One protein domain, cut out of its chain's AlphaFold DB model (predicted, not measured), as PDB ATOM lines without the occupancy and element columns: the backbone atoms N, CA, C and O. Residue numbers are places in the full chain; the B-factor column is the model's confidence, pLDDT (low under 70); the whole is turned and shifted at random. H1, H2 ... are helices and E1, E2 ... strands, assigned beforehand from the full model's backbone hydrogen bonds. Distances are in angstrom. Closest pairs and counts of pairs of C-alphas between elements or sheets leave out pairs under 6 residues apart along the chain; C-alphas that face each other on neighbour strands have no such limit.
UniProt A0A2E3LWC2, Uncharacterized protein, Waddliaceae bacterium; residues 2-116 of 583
ATOM      1  N   SER A   2     -27.243 -63.605  13.958       31.53
ATOM      2  CA  SER A   2     -26.139 -62.845  14.553       31.53
ATOM      3  C   SER A   2     -24.825 -63.303  13.923       31.53
ATOM      4  O   SER A   2     -24.656 -64.497  13.673       31.53
ATOM      5  N   ILE A   3     -23.900 -62.376  13.659       37.41
ATOM      6  CA  ILE A   3     -22.515 -62.751  13.363       37.41
ATOM      7  C   ILE A   3     -21.982 -63.518  14.578       37.41
ATOM      8  O   ILE A   3     -22.033 -63.026  15.704       37.41
ATOM      9  N   THR A   4     -21.514 -64.738  14.336       41.50
ATOM     10  CA  THR A   4     -20.691 -65.510  15.261       41.50
ATOM     11  C   THR A   4     -19.368 -64.780  15.501       41.50
ATOM     12  O   THR A   4     -18.749 -64.237  14.589       41.50
ATOM     13  N   SER A   5     -18.960 -64.758  16.761       44.88
ATOM     14  CA  SER A   5     -17.891 -63.985  17.400       44.88
ATOM     15  C   SER A   5     -16.444 -64.283  16.949       44.88
ATOM     16  O   SER A   5     -15.581 -64.451  17.803       44.88
ATOM     17  N   SER A   6     -16.136 -64.377  15.649       52.56
ATOM     18  CA  SER A   6     -14.762 -64.716  15.206       52.56
ATOM     19  C   SER A   6     -14.223 -64.007  13.959       52.56
ATOM     20  O   SER A   6     -13.086 -64.267  13.584       52.56
ATOM     21  N   GLN A   7     -14.967 -63.106  13.308       68.88
ATOM     22  CA  GLN A   7     -14.385 -62.342  12.192       68.88
ATOM     23  C   GLN A   7     -13.567 -61.162  12.717       68.88
ATOM     24  O   GLN A   7     -14.111 -60.303  13.411       68.88
ATOM     25  N   SER A   8     -12.282 -61.109  12.357       82.56
ATOM     26  CA  SER A   8     -11.434 -59.953  12.654       82.56
ATOM     27  C   SER A   8     -11.912 -58.718  11.876       82.56
ATOM     28  O   SER A   8     -12.517 -58.835  10.803       82.56
ATOM     29  N   LEU A   9     -11.630 -57.510  12.378       84.69
ATOM     30  CA  LEU A   9     -11.944 -56.270  11.652       84.69
ATOM     31  C   LEU A   9     -11.233 -56.213  10.286       84.69
ATOM     32  O   LEU A   9     -11.810 -55.711   9.320       84.69
ATOM     33  N   ALA A  10     -10.042 -56.810  10.179       81.62
ATOM     34  CA  ALA A  10      -9.299 -56.951   8.927       81.62
ATOM     35  C   ALA A  10     -10.036 -57.840   7.904       81.62
ATOM     36  O   ALA A  10     -10.128 -57.490   6.724       81.62
ATOM     37  N   ASP A  11     -10.651 -58.944   8.342       83.75
ATOM     38  CA  ASP A  11     -11.462 -59.802   7.464       83.75
ATOM     39  C   ASP A  11     -12.710 -59.078   6.960       83.75
ATOM     40  O   ASP A  11     -13.097 -59.210   5.794       83.75
ATOM     41  N   ILE A  12     -13.345 -58.290   7.832       85.00
ATOM     42  CA  ILE A  12     -14.493 -57.449   7.476       85.00
ATOM     43  C   ILE A  12     -14.069 -56.411   6.430       85.00
ATOM     44  O   ILE A  12     -14.741 -56.273   5.402       85.00
ATOM     45  N   ALA A  13     -12.942 -55.726   6.647       83.31
ATOM     46  CA  ALA A  13     -12.375 -54.757   5.713       83.31
ATOM     47  C   ALA A  13     -12.098 -55.396   4.341       83.31
ATOM     48  O   ALA A  13     -12.583 -54.915   3.315       83.31
ATOM     49  N   SER A  14     -11.431 -56.552   4.316       84.69
ATOM     50  CA  SER A  14     -11.143 -57.316   3.096       84.69
ATOM     51  C   SER A  14     -12.415 -57.745   2.346       84.69
ATOM     52  O   SER A  14     -12.543 -57.569   1.129       84.69
ATOM     53  N   GLN A  15     -13.434 -58.235   3.062       82.50
ATOM     54  CA  GLN A  15     -14.719 -58.585   2.449       82.50
ATOM     55  C   GLN A  15     -15.459 -57.362   1.890       82.50
ATOM     56  O   GLN A  15     -16.186 -57.475   0.895       82.50
ATOM     57  N   MET A  16     -15.314 -56.198   2.523       78.50
ATOM     58  CA  MET A  16     -15.918 -54.956   2.056       78.50
ATOM     59  C   MET A  16     -15.208 -54.389   0.824       78.50
ATOM     60  O   MET A  16     -15.902 -53.989  -0.114       78.50
ATOM     61  N   SER A  17     -13.874 -54.383   0.795       79.25
ATOM     62  CA  SER A  17     -13.082 -53.846  -0.320       79.25
ATOM     63  C   SER A  17     -13.306 -54.641  -1.610       79.25
ATOM     64  O   SER A  17     -13.485 -54.065  -2.681       79.25
ATOM     65  N   GLN A  18     -13.449 -55.963  -1.498       80.38
ATOM     66  CA  GLN A  18     -13.734 -56.865  -2.620       80.38
ATOM     67  C   GLN A  18     -15.220 -56.892  -3.025       80.38
ATOM     68  O   GLN A  18     -15.640 -57.741  -3.809       80.38
ATOM     69  N   ASN A  19     -16.059 -56.021  -2.448       71.19
ATOM     70  CA  ASN A  19     -17.519 -56.025  -2.600       71.19
ATOM     71  C   ASN A  19     -18.206 -57.367  -2.246       71.19
ATOM     72  O   ASN A  19     -19.396 -57.552  -2.524       71.19
ATOM     73  N   LYS A  20     -17.509 -58.284  -1.561       72.62
ATOM     74  CA  LYS A  20     -18.003 -59.615  -1.166       72.62
ATOM     75  C   LYS A  20     -19.052 -59.565  -0.063       72.62
ATOM     76  O   LYS A  20     -19.877 -60.479   0.015       72.62
ATOM     77  N   ALA A  21     -19.124 -58.480   0.709       75.19
ATOM     78  CA  ALA A  21     -20.154 -58.263   1.727       75.19
ATOM     79  C   ALA A  21     -20.545 -56.781   1.889       75.19
ATOM     80  O   ALA A  21     -19.825 -55.869   1.470       75.19
ATOM     81  N   VAL A  22     -21.716 -56.558   2.490       76.69
ATOM     82  CA  VAL A  22     -22.166 -55.262   3.019       76.69
ATOM     83  C   VAL A  22     -22.393 -55.455   4.513       76.69
ATOM     84  O   VAL A  22     -23.005 -56.448   4.910       76.69
ATOM     85  N   TYR A  23     -21.894 -54.527   5.321       83.69
ATOM     86  CA  TYR A  23     -22.053 -54.538   6.771       83.69
ATOM     87  C   TYR A  23     -22.915 -53.352   7.206       83.69
ATOM     88  O   TYR A  23     -22.916 -52.304   6.560       83.69
ATOM     89  N   ILE A  24     -23.675 -53.546   8.276       84.56
ATOM     90  CA  ILE A  24     -24.512 -52.543   8.935       84.56
ATOM     91  C   ILE A  24     -24.302 -52.637  10.445       84.56
ATOM     92  O   ILE A  24     -23.837 -53.660  10.947       84.56
ATOM     93  N   VAL A  25     -24.681 -51.591  11.171       84.44
ATOM     94  CA  VAL A  25     -24.722 -51.623  12.635       84.44
ATOM     95  C   VAL A  25     -26.136 -51.986  13.061       84.44
ATOM     96  O   VAL A  25     -27.094 -51.316  12.671       84.44
ATOM     97  N   LYS A  26     -26.271 -53.057  13.843       80.06
ATOM     98  CA  LYS A  26     -27.531 -53.468  14.460       80.06
ATOM     99  C   LYS A  26     -27.271 -53.745  15.935       80.06
ATOM    100  O   LYS A  26     -26.322 -54.455  16.253       80.06
ATOM    101  N   ASP A  27     -28.077 -53.151  16.812       80.88
ATOM    102  CA  ASP A  27     -27.966 -53.321  18.268       80.88
ATOM    103  C   ASP A  27     -26.538 -53.043  18.786       80.88
ATOM    104  O   ASP A  27     -25.984 -53.780  19.597       80.88
ATOM    105  N   GLY A  28     -25.900 -52.000  18.236       77.88
ATOM    106  CA  GLY A  28     -24.536 -51.593  18.587       77.88
ATOM    107  C   GLY A  28     -23.419 -52.500  18.058       77.88
ATOM    108  O   GLY A  28     -22.263 -52.260  18.387       77.88
ATOM    109  N   LYS A  29     -23.725 -53.517  17.241       82.25
ATOM    110  CA  LYS A  29     -22.740 -54.472  16.709       82.25
ATOM    111  C   LYS A  29     -22.667 -54.445  15.186       82.25
ATOM    112  O   LYS A  29     -23.687 -54.333  14.499       82.25
ATOM    113  N   LEU A  30     -21.456 -54.619  14.655       82.44
ATOM    114  CA  LEU A  30     -21.224 -54.867  13.233       82.44
ATOM    115  C   LEU A  30     -21.870 -56.191  12.825       82.44
ATOM    116  O   LEU A  30     -21.553 -57.253  13.354       82.44
ATOM    117  N   CYS A  31     -22.788 -56.122  11.866       81.69
ATOM    118  CA  CYS A  31     -23.524 -57.263  11.348       81.69
ATOM    119  C   CYS A  31     -23.455 -57.281   9.822       81.69
ATOM    120  O   CYS A  31     -23.633 -56.261   9.155       81.69
ATOM    121  N   LYS A  32     -23.243 -58.463   9.246       83.62
ATOM    122  CA  LYS A  32     -23.275 -58.679   7.803       83.62
ATOM    123  C   LYS A  32     -24.732 -58.607   7.383       83.62
ATOM    124  O   LYS A  32     -25.567 -59.330   7.920       83.62
ATOM    125  N   ALA A  33     -25.046 -57.727   6.442       74.75
ATOM    126  CA  ALA A  33     -26.400 -57.604   5.933       74.75
ATOM    127  C   ALA A  33     -26.809 -58.931   5.266       74.75
ATOM    128  O   ALA A  33     -26.178 -59.376   4.304       74.75
ATOM    129  N   SER A  34     -27.845 -59.587   5.796       64.56
ATOM    130  CA  SER A  34     -28.350 -60.875   5.309       64.56
ATOM    131  C   SER A  34     -29.857 -60.801   5.053       64.56
ATOM    132  O   SER A  34     -30.605 -60.422   5.952       64.56
ATOM    133  N   GLY A  35     -30.302 -61.189   3.854       57.41
ATOM    134  CA  GLY A  35     -31.720 -61.323   3.498       57.41
ATOM    135  C   GLY A  35     -31.961 -61.399   1.979       57.41
ATOM    136  O   GLY A  35     -31.098 -60.961   1.211       57.41
ATOM    137  N   PRO A  36     -33.112 -61.937   1.525       45.91
ATOM    138  CA  PRO A  36     -33.455 -62.060   0.101       45.91
ATOM    139  C   PRO A  36     -33.539 -60.697  -0.612       45.91
ATOM    140  O   PRO A  36     -33.082 -60.576  -1.747       45.91
ATOM    141  N   LEU A  37     -33.987 -59.650   0.093       46.28
ATOM    142  CA  LEU A  37     -33.968 -58.261  -0.387       46.28
ATOM    143  C   LEU A  37     -32.542 -57.748  -0.650       46.28
ATOM    144  O   LEU A  37     -32.310 -57.134  -1.681       46.28
ATOM    145  N   TYR A  38     -31.546 -58.096   0.173       51.31
ATOM    146  CA  TYR A  38     -30.162 -57.623   0.000       51.31
ATOM    147  C   TYR A  38     -29.416 -58.282  -1.175       51.31
ATOM    148  O   TYR A  38     -28.504 -57.677  -1.746       51.31
ATOM    149  N   ARG A  39     -29.796 -59.509  -1.573       44.94
ATOM    150  CA  ARG A  39     -29.273 -60.146  -2.801       44.94
ATOM    151  C   ARG A  39     -29.812 -59.469  -4.069       44.94
ATOM    152  O   ARG A  39     -29.065 -59.380  -5.039       44.94
ATOM    153  N   PHE A  40     -31.041 -58.947  -4.040       39.00
ATOM    154  CA  PHE A  40     -31.633 -58.146  -5.122       39.00
ATOM    155  C   PHE A  40     -31.167 -56.674  -5.097       39.00
ATOM    156  O   PHE A  40     -30.820 -56.112  -6.136       39.00
ATOM    157  N   GLU A  41     -31.061 -56.059  -3.916       42.62
ATOM    158  CA  GLU A  41     -30.662 -54.655  -3.729       42.62
ATOM    159  C   GLU A  41     -29.194 -54.384  -4.072       42.62
ATOM    160  O   GLU A  41     -28.869 -53.266  -4.466       42.62
ATOM    161  N   ARG A  42     -28.317 -55.401  -4.053       49.88
ATOM    162  CA  ARG A  42     -26.925 -55.294  -4.535       49.88
ATOM    163  C   ARG A  42     -26.793 -54.718  -5.949       49.88
ATOM    164  O   ARG A  42     -25.740 -54.175  -6.269       49.88
ATOM    165  N   LYS A  43     -27.830 -54.857  -6.783       45.94
ATOM    166  CA  LYS A  43     -27.874 -54.320  -8.150       45.94
ATOM    167  C   LYS A  43     -28.735 -53.059  -8.300       45.94
ATOM    168  O   LYS A  43     -28.635 -52.420  -9.342       45.94
ATOM    169  N   VAL A  44     -29.567 -52.693  -7.314       39.97
ATOM    170  CA  VAL A  44     -30.657 -51.708  -7.522       39.97
ATOM    171  C   VAL A  44     -30.759 -50.626  -6.435       39.97
ATOM    172  O   VAL A  44     -31.166 -49.508  -6.748       39.97
ATOM    173  N   HIS A  45     -30.326 -50.867  -5.190       44.09
ATOM    174  CA  HIS A  45     -30.377 -49.850  -4.133       44.09
ATOM    175  C   HIS A  45     -29.046 -49.721  -3.373       44.09
ATOM    176  O   HIS A  45     -28.625 -50.660  -2.696       44.09
ATOM    177  N   PRO A  46     -28.368 -48.556  -3.438       59.53
ATOM    178  CA  PRO A  46     -27.232 -48.286  -2.569       59.53
ATOM    179  C   PRO A  46     -27.700 -48.262  -1.107       59.53
ATOM    180  O   PRO A  46     -28.803 -47.800  -0.810       59.53
ATOM    181  N   ILE A  47     -26.847 -48.748  -0.200       68.88
ATOM    182  CA  ILE A  47     -27.028 -48.640   1.254       68.88
ATOM    183  C   ILE A  47     -27.541 -47.232   1.622       68.88
ATOM    184  O   ILE A  47     -27.069 -46.223   1.083       68.88
ATOM    185  N   LYS A  48     -28.548 -47.137   2.497       77.50
ATOM    186  CA  LYS A  48     -29.172 -45.840   2.799       77.50
ATOM    187  C   LYS A  48     -28.164 -44.946   3.530       77.50
ATOM    188  O   LYS A  48     -27.410 -45.426   4.372       77.50
ATOM    189  N   SER A  49     -28.182 -43.634   3.260       75.75
ATOM    190  CA  SER A  49     -27.237 -42.664   3.855       75.75
ATOM    191  C   SER A  49     -27.168 -42.780   5.390       75.75
ATOM    192  O   SER A  49     -26.080 -42.854   5.947       75.75
ATOM    193  N   TYR A  50     -28.300 -42.948   6.085       80.44
ATOM    194  CA  TYR A  50     -28.292 -43.117   7.547       80.44
ATOM    195  C   TYR A  50     -27.555 -44.387   8.026       80.44
ATOM    196  O   TYR A  50     -26.996 -44.397   9.115       80.44
ATOM    197  N   GLN A  51     -27.530 -45.467   7.238       84.31
ATOM    198  CA  GLN A  51     -26.822 -46.701   7.605       84.31
ATOM    199  C   GLN A  51     -25.309 -46.520   7.459       84.31
ATOM    200  O   GLN A  51     -24.553 -47.024   8.283       84.31
ATOM    201  N   VAL A  52     -24.875 -45.758   6.448       82.44
ATOM    202  CA  VAL A  52     -23.468 -45.354   6.283       82.44
ATOM    203  C   VAL A  52     -23.035 -44.442   7.425       82.44
ATOM    204  O   VAL A  52     -21.944 -44.611   7.951       82.44
ATOM    205  N   GLU A  53     -23.898 -43.510   7.837       84.25
ATOM    206  CA  GLU A  53     -23.664 -42.654   9.002       84.25
ATOM    207  C   GLU A  53     -23.440 -43.484  10.273       84.25
ATOM    208  O   GLU A  53     -22.414 -43.322  10.928       84.25
ATOM    209  N   GLN A  54     -24.350 -44.413  10.587       87.50
ATOM    210  CA  GLN A  54     -24.227 -45.293  11.758       87.50
ATOM    211  C   GLN A  54     -22.966 -46.160  11.703       87.50
ATOM    212  O   GLN A  54     -22.258 -46.295  12.698       87.50
ATOM    213  N   LEU A  55     -22.651 -46.708  10.526       88.19
ATOM    214  CA  LEU A  55     -21.452 -47.512  10.318       88.19
ATOM    215  C   LEU A  55     -20.170 -46.693  10.518       88.19
ATOM    216  O   LEU A  55     -19.273 -47.142  11.226       88.19
ATOM    217  N   ALA A  56     -20.098 -45.481   9.964       87.38
ATOM    218  CA  ALA A  56     -18.957 -44.586  10.137       87.38
ATOM    219  C   ALA A  56     -18.763 -44.161  11.599       87.38
ATOM    220  O   ALA A  56     -17.635 -44.142  12.081       87.38
ATOM    221  N   LEU A  57     -19.849 -43.859  12.322       88.00
ATOM    222  CA  LEU A  57     -19.790 -43.502  13.744       88.00
ATOM    223  C   LEU A  57     -19.354 -44.679  14.625       88.00
ATOM    224  O   LEU A  57     -18.586 -44.495  15.570       88.00
ATOM    225  N   HIS A  58     -19.814 -45.888  14.307       90.19
ATOM    226  CA  HIS A  58     -19.389 -47.086  15.017       90.19
ATOM    227  C   HIS A  58     -17.899 -47.360  14.796       90.19
ATOM    228  O   HIS A  58     -17.159 -47.444  15.767       90.19
ATOM    229  N   VAL A  59     -17.427 -47.382  13.542       89.12
ATOM    230  CA  VAL A  59     -15.997 -47.580  13.236       89.12
ATOM    231  C   VAL A  59     -15.132 -46.465  13.836       89.12
ATOM    232  O   VAL A  59     -14.052 -46.744  14.340       89.12
ATOM    233  N   LEU A  60     -15.624 -45.222  13.886       87.31
ATOM    234  CA  LEU A  60     -14.946 -44.118  14.579       87.31
ATOM    235  C   LEU A  60     -14.734 -44.416  16.069       87.31
ATOM    236  O   LEU A  60     -13.722 -44.012  16.634       87.31
ATOM    237  N   THR A  61     -15.682 -45.103  16.703       88.50
ATOM    238  CA  THR A  61     -15.567 -45.500  18.111       88.50
ATOM    239  C   THR A  61     -14.467 -46.547  18.277       88.50
ATOM    240  O   THR A  61     -13.614 -46.374  19.142       88.50
ATOM    241  N   LEU A  62     -14.414 -47.543  17.383       88.50
ATOM    242  CA  LEU A  62     -13.376 -48.586  17.383       88.50
ATOM    243  C   LEU A  62     -11.972 -47.999  17.149       88.50
ATOM    244  O   LEU A  62     -11.026 -48.355  17.843       88.50
ATOM    245  N   VAL A  63     -11.850 -47.045  16.215       84.50
ATOM    246  CA  VAL A  63     -10.595 -46.319  15.939       84.50
ATOM    247  C   VAL A  63     -10.121 -45.558  17.178       84.50
ATOM    248  O   VAL A  63      -8.963 -45.666  17.561       84.50
ATOM    249  N   LYS A  64     -11.017 -44.836  17.866       83.00
ATOM    250  CA  LYS A  64     -10.676 -44.115  19.107       83.00
ATOM    251  C   LYS A  64     -10.275 -45.035  20.260       83.00
ATOM    252  O   LYS A  64      -9.569 -44.598  21.161       83.00
ATOM    253  N   GLN A  65     -10.753 -46.273  20.248       86.06
ATOM    254  CA  GLN A  65     -10.403 -47.305  21.220       86.06
ATOM    255  C   GLN A  65      -9.117 -48.058  20.844       86.06
ATOM    256  O   GLN A  65      -8.706 -48.941  21.591       86.06
ATOM    257  N   ASN A  66      -8.469 -47.706  19.723       82.44
ATOM    258  CA  ASN A  66      -7.292 -48.385  19.180       82.44
ATOM    259  C   ASN A  66      -7.511 -49.893  18.954       82.44
ATOM    260  O   ASN A  66      -6.601 -50.698  19.149       82.44
ATOM    261  N   GLU A  67      -8.713 -50.303  18.536       84.81
ATOM    262  CA  GLU A  67      -8.969 -51.714  18.240       84.81
ATOM    263  C   GLU A  67      -8.162 -52.196  17.022       84.81
ATOM    264  O   GLU A  67      -8.073 -51.517  15.993       84.81
ATOM    265  N   ILE A  68      -7.607 -53.408  17.113       82.06
ATOM    266  CA  ILE A  68      -6.774 -54.012  16.065       82.06
ATOM    267  C   ILE A  68      -7.582 -54.177  14.768       82.06
ATOM    268  O   ILE A  68      -8.634 -54.814  14.747       82.06
ATOM    269  N   GLY A  69      -7.072 -53.623  13.662       78.81
ATOM    270  CA  GLY A  69      -7.712 -53.675  12.339       78.81
ATOM    271  C   GLY A  69      -8.829 -52.645  12.120       78.81
ATOM    272  O   GLY A  69      -9.449 -52.627  11.054       78.81
ATOM    273  N   SER A  70      -9.090 -51.763  13.094       84.56
ATOM    274  CA  SER A  70     -10.075 -50.679  12.953       84.56
ATOM    275  C   SER A  70      -9.677 -49.653  11.885       84.56
ATOM    276  O   SER A  70     -10.544 -49.197  11.133       84.56
ATOM    277  N   SER A  71      -8.382 -49.350  11.740       82.31
ATOM    278  CA  SER A  71      -7.864 -48.430  10.718       82.31
ATOM    279  C   SER A  71      -8.086 -48.960   9.295       82.31
ATOM    280  O   SER A  71      -8.594 -48.230   8.443       82.31
ATOM    281  N   ASP A  72      -7.821 -50.245   9.038       83.31
ATOM    282  CA  ASP A  72      -8.040 -50.877   7.723       83.31
ATOM    283  C   ASP A  72      -9.520 -50.879   7.321       83.31
ATOM    284  O   ASP A  72      -9.895 -50.600   6.171       83.31
ATOM    285  N   LEU A  73     -10.390 -51.161   8.296       86.00
ATOM    286  CA  LEU A  73     -11.834 -51.097   8.114       86.00
ATOM    287  C   LEU A  73     -12.292 -49.669   7.804       86.00
ATOM    288  O   LEU A  73     -13.117 -49.461   6.909       86.00
ATOM    289  N   ALA A  74     -11.729 -48.683   8.499       86.00
ATOM    290  CA  ALA A  74     -12.026 -47.281   8.282       86.00
ATOM    291  C   ALA A  74     -11.579 -46.805   6.888       86.00
ATOM    292  O   ALA A  74     -12.390 -46.222   6.167       86.00
ATOM    293  N   HIS A  75     -10.366 -47.137   6.433       82.69
ATOM    294  CA  HIS A  75      -9.914 -46.829   5.066       82.69
ATOM    295  C   HIS A  75     -10.819 -47.435   3.998       82.69
ATOM    296  O   HIS A  75     -11.204 -46.766   3.031       82.69
ATOM    297  N   THR A  76     -11.215 -48.692   4.193       83.94
ATOM    298  CA  THR A  76     -12.136 -49.374   3.285       83.94
ATOM    299  C   THR A  76     -13.482 -48.653   3.217       83.94
ATOM    300  O   THR A  76     -14.040 -48.470   2.132       83.94
ATOM    301  N   LEU A  77     -13.999 -48.206   4.365       84.81
ATOM    302  CA  LEU A  77     -15.247 -47.456   4.453       84.81
ATOM    303  C   LEU A  77     -15.166 -46.123   3.691       84.81
ATOM    304  O   LEU A  77     -16.052 -45.820   2.885       84.81
ATOM    305  N   LEU A  78     -14.101 -45.350   3.920       81.62
ATOM    306  CA  LEU A  78     -13.882 -44.041   3.298       81.62
ATOM    307  C   LEU A  78     -13.768 -44.161   1.777       81.62
ATOM    308  O   LEU A  78     -14.452 -43.441   1.049       81.62
ATOM    309  N   SER A  79     -12.985 -45.127   1.288       80.25
ATOM    310  CA  SER A  79     -12.833 -45.391  -0.149       80.25
ATOM    311  C   SER A  79     -14.160 -45.791  -0.802       80.25
ATOM    312  O   SER A  79     -14.553 -45.244  -1.839       80.25
ATOM    313  N   ARG A  80     -14.904 -46.700  -0.157       81.12
ATOM    314  CA  ARG A  80     -16.154 -47.249  -0.693       81.12
ATOM    315  C   ARG A  80     -17.293 -46.232  -0.734       81.12
ATOM    316  O   ARG A  80     -18.115 -46.281  -1.649       81.12
ATOM    317  N   TYR A  81     -17.345 -45.307   0.226       80.38
ATOM    318  CA  TYR A  81     -18.463 -44.370   0.393       80.38
ATOM    319  C   TYR A  81     -18.096 -42.892   0.175       80.38
ATOM    320  O   TYR A  81     -18.888 -42.012   0.511       80.38
ATOM    321  N   LYS A  82     -16.966 -42.601  -0.487       70.69
ATOM    322  CA  LYS A  82     -16.465 -41.232  -0.747       70.69
ATOM    323  C   LYS A  82     -17.437 -40.263  -1.435       70.69
ATOM    324  O   LYS A  82     -17.253 -39.054  -1.371       70.69
ATOM    325  N   ASN A  83     -18.459 -40.774  -2.123       68.56
ATOM    326  CA  ASN A  83     -19.419 -39.968  -2.888       68.56
ATOM    327  C   ASN A  83     -20.801 -39.842  -2.219       68.56
ATOM    328  O   ASN A  83     -21.731 -39.298  -2.826       68.56
ATOM    329  N   VAL A  84     -20.980 -40.360  -0.999       71.25
ATOM    330  CA  VAL A  84     -22.266 -40.288  -0.292       71.25
ATOM    331  C   VAL A  84     -22.523 -38.854   0.188       71.25
ATOM    332  O   VAL A  84     -21.634 -38.182   0.693       71.25
ATOM    333  N   LYS A  85     -23.759 -38.365   0.028       67.12
ATOM    334  CA  LYS A  85     -24.174 -37.010   0.437       67.12
ATOM    335  C   LYS A  85     -24.916 -37.014   1.779       67.12
ATOM    336  O   LYS A  85     -25.464 -38.033   2.205       67.12
ATOM    337  N   GLY A  86     -25.014 -35.838   2.398       69.88
ATOM    338  CA  GLY A  86     -25.810 -35.615   3.610       69.88
ATOM    339  C   GLY A  86     -25.071 -36.001   4.894       69.88
ATOM    340  O   GLY A  86     -23.854 -35.857   4.970       69.88
ATOM    341  N   ARG A  87     -25.802 -36.478   5.909       68.50
ATOM    342  CA  ARG A  87     -25.256 -36.757   7.253       68.50
ATOM    343  C   ARG A  87     -24.133 -37.800   7.255       68.50
ATOM    344  O   ARG A  87     -23.142 -37.621   7.953       68.50
ATOM    345  N   ALA A  88     -24.234 -38.818   6.399       77.12
ATOM    346  CA  ALA A  88     -23.179 -39.810   6.198       77.12
ATOM    347  C   ALA A  88     -21.829 -39.192   5.825       77.12
ATOM    348  O   ALA A  88     -20.802 -39.633   6.326       77.12
ATOM    349  N   ASN A  89     -21.826 -38.143   4.994       75.00
ATOM    350  CA  ASN A  89     -20.595 -37.458   4.604       75.00
ATOM    351  C   ASN A  89     -19.893 -36.829   5.817       75.00
ATOM    352  O   ASN A  89     -18.675 -36.884   5.924       75.00
ATOM    353  N   ASN A  90     -20.664 -36.274   6.758       71.50
ATOM    354  CA  ASN A  90     -20.111 -35.690   7.980       71.50
ATOM    355  C   ASN A  90     -19.515 -36.764   8.900       71.50
ATOM    356  O   ASN A  90     -18.461 -36.543   9.488       71.50
ATOM    357  N   ALA A  91     -20.170 -37.923   9.027       78.62
ATOM    358  CA  ALA A  91     -19.650 -39.035   9.821       78.62
ATOM    359  C   ALA A  91     -18.381 -39.646   9.202       78.62
ATOM    360  O   ALA A  91     -17.410 -39.884   9.914       78.62
ATOM    361  N   LEU A  92     -18.354 -39.816   7.875       80.56
ATOM    362  CA  LEU A  92     -17.165 -40.252   7.139       80.56
ATOM    363  C   LEU A  92     -16.010 -39.250   7.281       80.56
ATOM    364  O   LEU A  92     -14.886 -39.659   7.531       80.56
ATOM    365  N   ALA A  93     -16.279 -37.942   7.215       73.69
ATOM    366  CA  ALA A  93     -15.251 -36.923   7.434       73.69
ATOM    367  C   ALA A  93     -14.667 -36.963   8.860       73.69
ATOM    368  O   ALA A  93     -13.467 -36.780   9.030       73.69
ATOM    369  N   LYS A  94     -15.489 -37.230   9.888       78.00
ATOM    370  CA  LYS A  94     -15.002 -37.422  11.268       78.00
ATOM    371  C   LYS A  94     -14.115 -38.661  11.399       78.00
ATOM    372  O   LYS A  94     -13.122 -38.616  12.117       78.00
ATOM    373  N   LEU A  95     -14.474 -39.746  10.713       82.75
ATOM    374  CA  LEU A  95     -13.676 -40.969  10.679       82.75
ATOM    375  C   LEU A  95     -12.317 -40.746  10.000       82.75
ATOM    376  O   LEU A  95     -11.299 -41.108  10.574       82.75
ATOM    377  N   ASP A  96     -12.303 -40.088   8.837       77.75
ATOM    378  CA  ASP A  96     -11.085 -39.701   8.101       77.75
ATOM    379  C   ASP A  96     -10.122 -38.894   8.990       77.75
ATOM    380  O   ASP A  96      -8.940 -39.209   9.097       77.75
ATOM    381  N   ARG A  97     -10.644 -37.904   9.730       72.25
ATOM    382  CA  ARG A  97      -9.847 -37.089  10.667       72.25
ATOM    383  C   ARG A  97      -9.271 -37.893  11.826       72.25
ATOM    384  O   ARG A  97      -8.139 -37.642  12.221       72.25
ATOM    385  N   ALA A  98     -10.039 -38.831  12.379       76.75
ATOM    386  CA  ALA A  98      -9.565 -39.666  13.479       76.75
ATOM    387  C   ALA A  98      -8.390 -40.552  13.048       76.75
ATOM    388  O   ALA A  98      -7.433 -40.679  13.803       76.75
ATOM    389  N   LEU A  99      -8.424 -41.082  11.819       77.69
ATOM    390  CA  LEU A  99      -7.303 -41.839  11.257       77.69
ATOM    391  C   LEU A  99      -6.058 -40.974  11.072       77.69
ATOM    392  O   LEU A  99      -4.967 -41.405  11.423       77.69
ATOM    393  N   VAL A 100      -6.212 -39.749  10.563       70.69
ATOM    394  CA  VAL A 100      -5.078 -38.824  10.401       70.69
ATOM    395  C   VAL A 100      -4.476 -38.436  11.751       70.69
ATOM    396  O   VAL A 100      -3.257 -38.422  11.890       70.69
ATOM    397  N   ALA A 101      -5.307 -38.162  12.760       69.94
ATOM    398  CA  ALA A 101      -4.832 -37.844  14.105       69.94
ATOM    399  C   ALA A 101      -4.081 -39.025  14.744       69.94
ATOM    400  O   ALA A 101      -3.016 -38.826  15.322       69.94
ATOM    401  N   GLN A 102      -4.605 -40.244  14.596       73.38
ATOM    402  CA  GLN A 102      -3.949 -41.466  15.065       73.38
ATOM    403  C   GLN A 102      -2.614 -41.691  14.338       73.38
ATOM    404  O   GLN A 102      -1.588 -41.888  14.976       73.38
ATOM    405  N   ALA A 103      -2.585 -41.548  13.011       69.06
ATOM    406  CA  ALA A 103      -1.353 -41.656  12.236       69.06
ATOM    407  C   ALA A 103      -0.310 -40.594  12.621       69.06
ATOM    408  O   ALA A 103       0.883 -40.882  12.636       69.06
ATOM    409  N   ALA A 104      -0.738 -39.370  12.947       64.06
ATOM    410  CA  ALA A 104       0.151 -38.325  13.447       64.06
ATOM    411  C   ALA A 104       0.746 -38.678  14.820       64.06
ATOM    412  O   ALA A 104       1.938 -38.464  15.026       64.06
ATOM    413  N   GLN A 105      -0.049 -39.262  15.726       68.06
ATOM    414  CA  GLN A 105       0.441 -39.786  17.010       68.06
ATOM    415  C   GLN A 105       1.452 -40.925  16.817       68.06
ATOM    416  O   GLN A 105       2.442 -40.985  17.540       68.06
ATOM    417  N   ASP A 106       1.254 -41.760  15.795       67.31
ATOM    418  CA  ASP A 106       2.163 -42.852  15.425       67.31
ATOM    419  C   ASP A 106       3.429 -42.379  14.673       67.31
ATOM    420  O   ASP A 106       4.213 -43.204  14.206       67.31
ATOM    421  N   GLY A 107       3.616 -41.070  14.464       62.16
ATOM    422  CA  GLY A 107       4.733 -40.526  13.677       62.16
ATOM    423  C   GLY A 107       4.621 -40.749  12.159       62.16
ATOM    424  O   GLY A 107       5.531 -40.391  11.417       62.16
ATOM    425  N   ARG A 108       3.494 -41.286  11.676       63.06
ATOM    426  CA  ARG A 108       3.197 -41.549  10.254       63.06
ATOM    427  C   ARG A 108       2.328 -40.472   9.601       63.06
ATOM    428  O   ARG A 108       1.872 -40.640   8.475       63.06
ATOM    429  N   GLY A 109       2.079 -39.351  10.281       54.66
ATOM    430  CA  GLY A 109       1.137 -38.314   9.830       54.66
ATOM    431  C   GLY A 109       1.428 -37.722   8.442       54.66
ATOM    432  O   GLY A 109       0.503 -37.256   7.781       54.66
ATOM    433  N   ALA A 110       2.680 -37.778   7.972       49.31
ATOM    434  CA  ALA A 110       3.073 -37.325   6.635       49.31
ATOM    435  C   ALA A 110       2.595 -38.252   5.497       49.31
ATOM    436  O   ALA A 110       2.505 -37.814   4.353       49.31
ATOM    437  N   GLU A 111       2.269 -39.512   5.797       44.66
ATOM    438  CA  GLU A 111       1.897 -40.531   4.804       44.66
ATOM    439  C   GLU A 111       0.383 -40.603   4.545       44.66
ATOM    440  O   GLU A 111      -0.060 -41.255   3.598       44.66
ATOM    441  N   PHE A 112      -0.435 -39.938   5.369       51.16
ATOM    442  CA  PHE A 112      -1.891 -40.070   5.316       51.16
ATOM    443  C   PHE A 112      -2.554 -38.896   4.593       51.16
ATOM    444  O   PHE A 112      -2.591 -37.761   5.069       51.16
ATOM    445  N   GLU A 113      -3.151 -39.190   3.438       56.84
ATOM    446  CA  GLU A 113      -3.962 -38.239   2.685       56.84
ATOM    447  C   GLU A 113      -5.418 -38.241   3.194       56.84
ATOM    448  O   GLU A 113      -6.056 -39.290   3.265       56.84
ATOM    449  N   MET A 114      -5.978 -37.067   3.526       59.25
ATOM    450  CA  MET A 114      -7.393 -36.931   3.919       59.25
ATOM    451  C   MET A 114      -8.330 -37.183   2.724       59.25
ATOM    452  O   MET A 114      -8.657 -36.262   1.965       59.25
ATOM    453  N   LEU A 115      -8.787 -38.424   2.556       57.62
ATOM    454  CA  LEU A 115      -9.508 -38.892   1.366       57.62
ATOM    455  C   LEU A 115     -10.913 -38.288   1.217       57.62
ATOM    456  O   LEU A 115     -11.325 -37.931   0.110       57.62
ATOM    457  N   VAL A 116     -11.669 -38.154   2.310       54.53
ATOM    458  CA  VAL A 116     -13.036 -37.590   2.283       54.53
ATOM    459  C   VAL A 116     -12.989 -36.065   2.310       54.53
ATOM    460  O   VAL A 116     -13.882 -35.387   1.791       54.53
TER     461      VAL A 116
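Overview. This is residues 2 to 116 of the 583 residues of an uncharacterized protein of Waddliaceae bacterium (UniProt A0A2E3LWC2). Three helices, H3, H4 and H5, make an up-and-down bundle with their centres in a triangle, and H1 lies side by side with H4 on its side away from H5. A small two-stranded hairpin, E1 and E2, packs on H3 mainly through E1, short H2 lies off at one end, and residues 110 to 116 fold back along H5. The printed part has 115 residues, with five named helices and two named strands in the order H1 E1 E2 H2 H3 H4 H5; the sheet E1 - E2 is antiparallel, and the class is mostly helix. The whole is compact, with a radius of gyration of the C-alphas of 14.0 A and spans of 46 by 32 by 25 A.

Arrangement. Start with H1, residues 9 to 17, which touches H4, residues 70 to 81: the closest C-alphas, of Ala 13 and Leu 73, are 4.4 A apart, and the two run the same way at a shallow tilt of 17 degrees. Go on to the hairpin of E1, residues 23 to 26, and E2, residues 29 to 32, where N 24 and O 31 are 2.9 A apart and N 31 and O 24 are 2.8 A apart, both within hydrogen-bond range. Look from E1 to H3, residues 49 to 64: their closest C-alphas, of Val 25 and Leu 55, are 5.7 A apart. H2, residues 36 to 41, touches no helix. H3 and H4 form a helical hairpin and touch, closest at the C-alphas of Val 63 and Ser 70, 5.3 A apart, at a shallow tilt of 23 degrees, opposite ways. H5, residues 87 to 105, touches H3, closest at the C-alphas of Glu 53 and Ala 88, 4.0 A apart, at a shallow tilt of 18 degrees, the same way. With its residues 92 to 99 alone H5 also touches H4, its partner in a second helical hairpin: the closest C-alphas, of Leu 78 and Leu 92, are 6.3 A apart, at a steep tilt of 38 degrees, opposite ways. H4 is the hub, touching three helices. In H1, H2, H3, H4 and H5 every O i to N i+4 pair is within hydrogen-bond range.

Along the chain. Find C-alpha 9 at (-11.944, -56.270, 11.652), where H1 begins; it runs 12.3 A to Ser 17. E1 goes from Tyr 23 to Lys 26, E2 from Lys 29 to Lys 32, and H2 from Pro 36 to Glu 41. At C-alpha 49, (-27.237, -42.664, 3.855), H3 begins and runs 22.6 A to Lys 64. H4 covers 16.4 A from Ser 70 to Tyr 81. H5, the longest helix, runs 27.7 A from Arg 87 to C-alpha 105 at (0.441, -39.786, 17.010).

Size, cuts and confidence. The two C-alphas farthest apart, of Pro 36 and Gly 107, are 45.9 A apart. The printed part has no cut, and no link is long. Its mean pLDDT is 72.2; look for values under 70 at 39 residues, among them residues 2 to 7, 34 to 47 and 103 to 116.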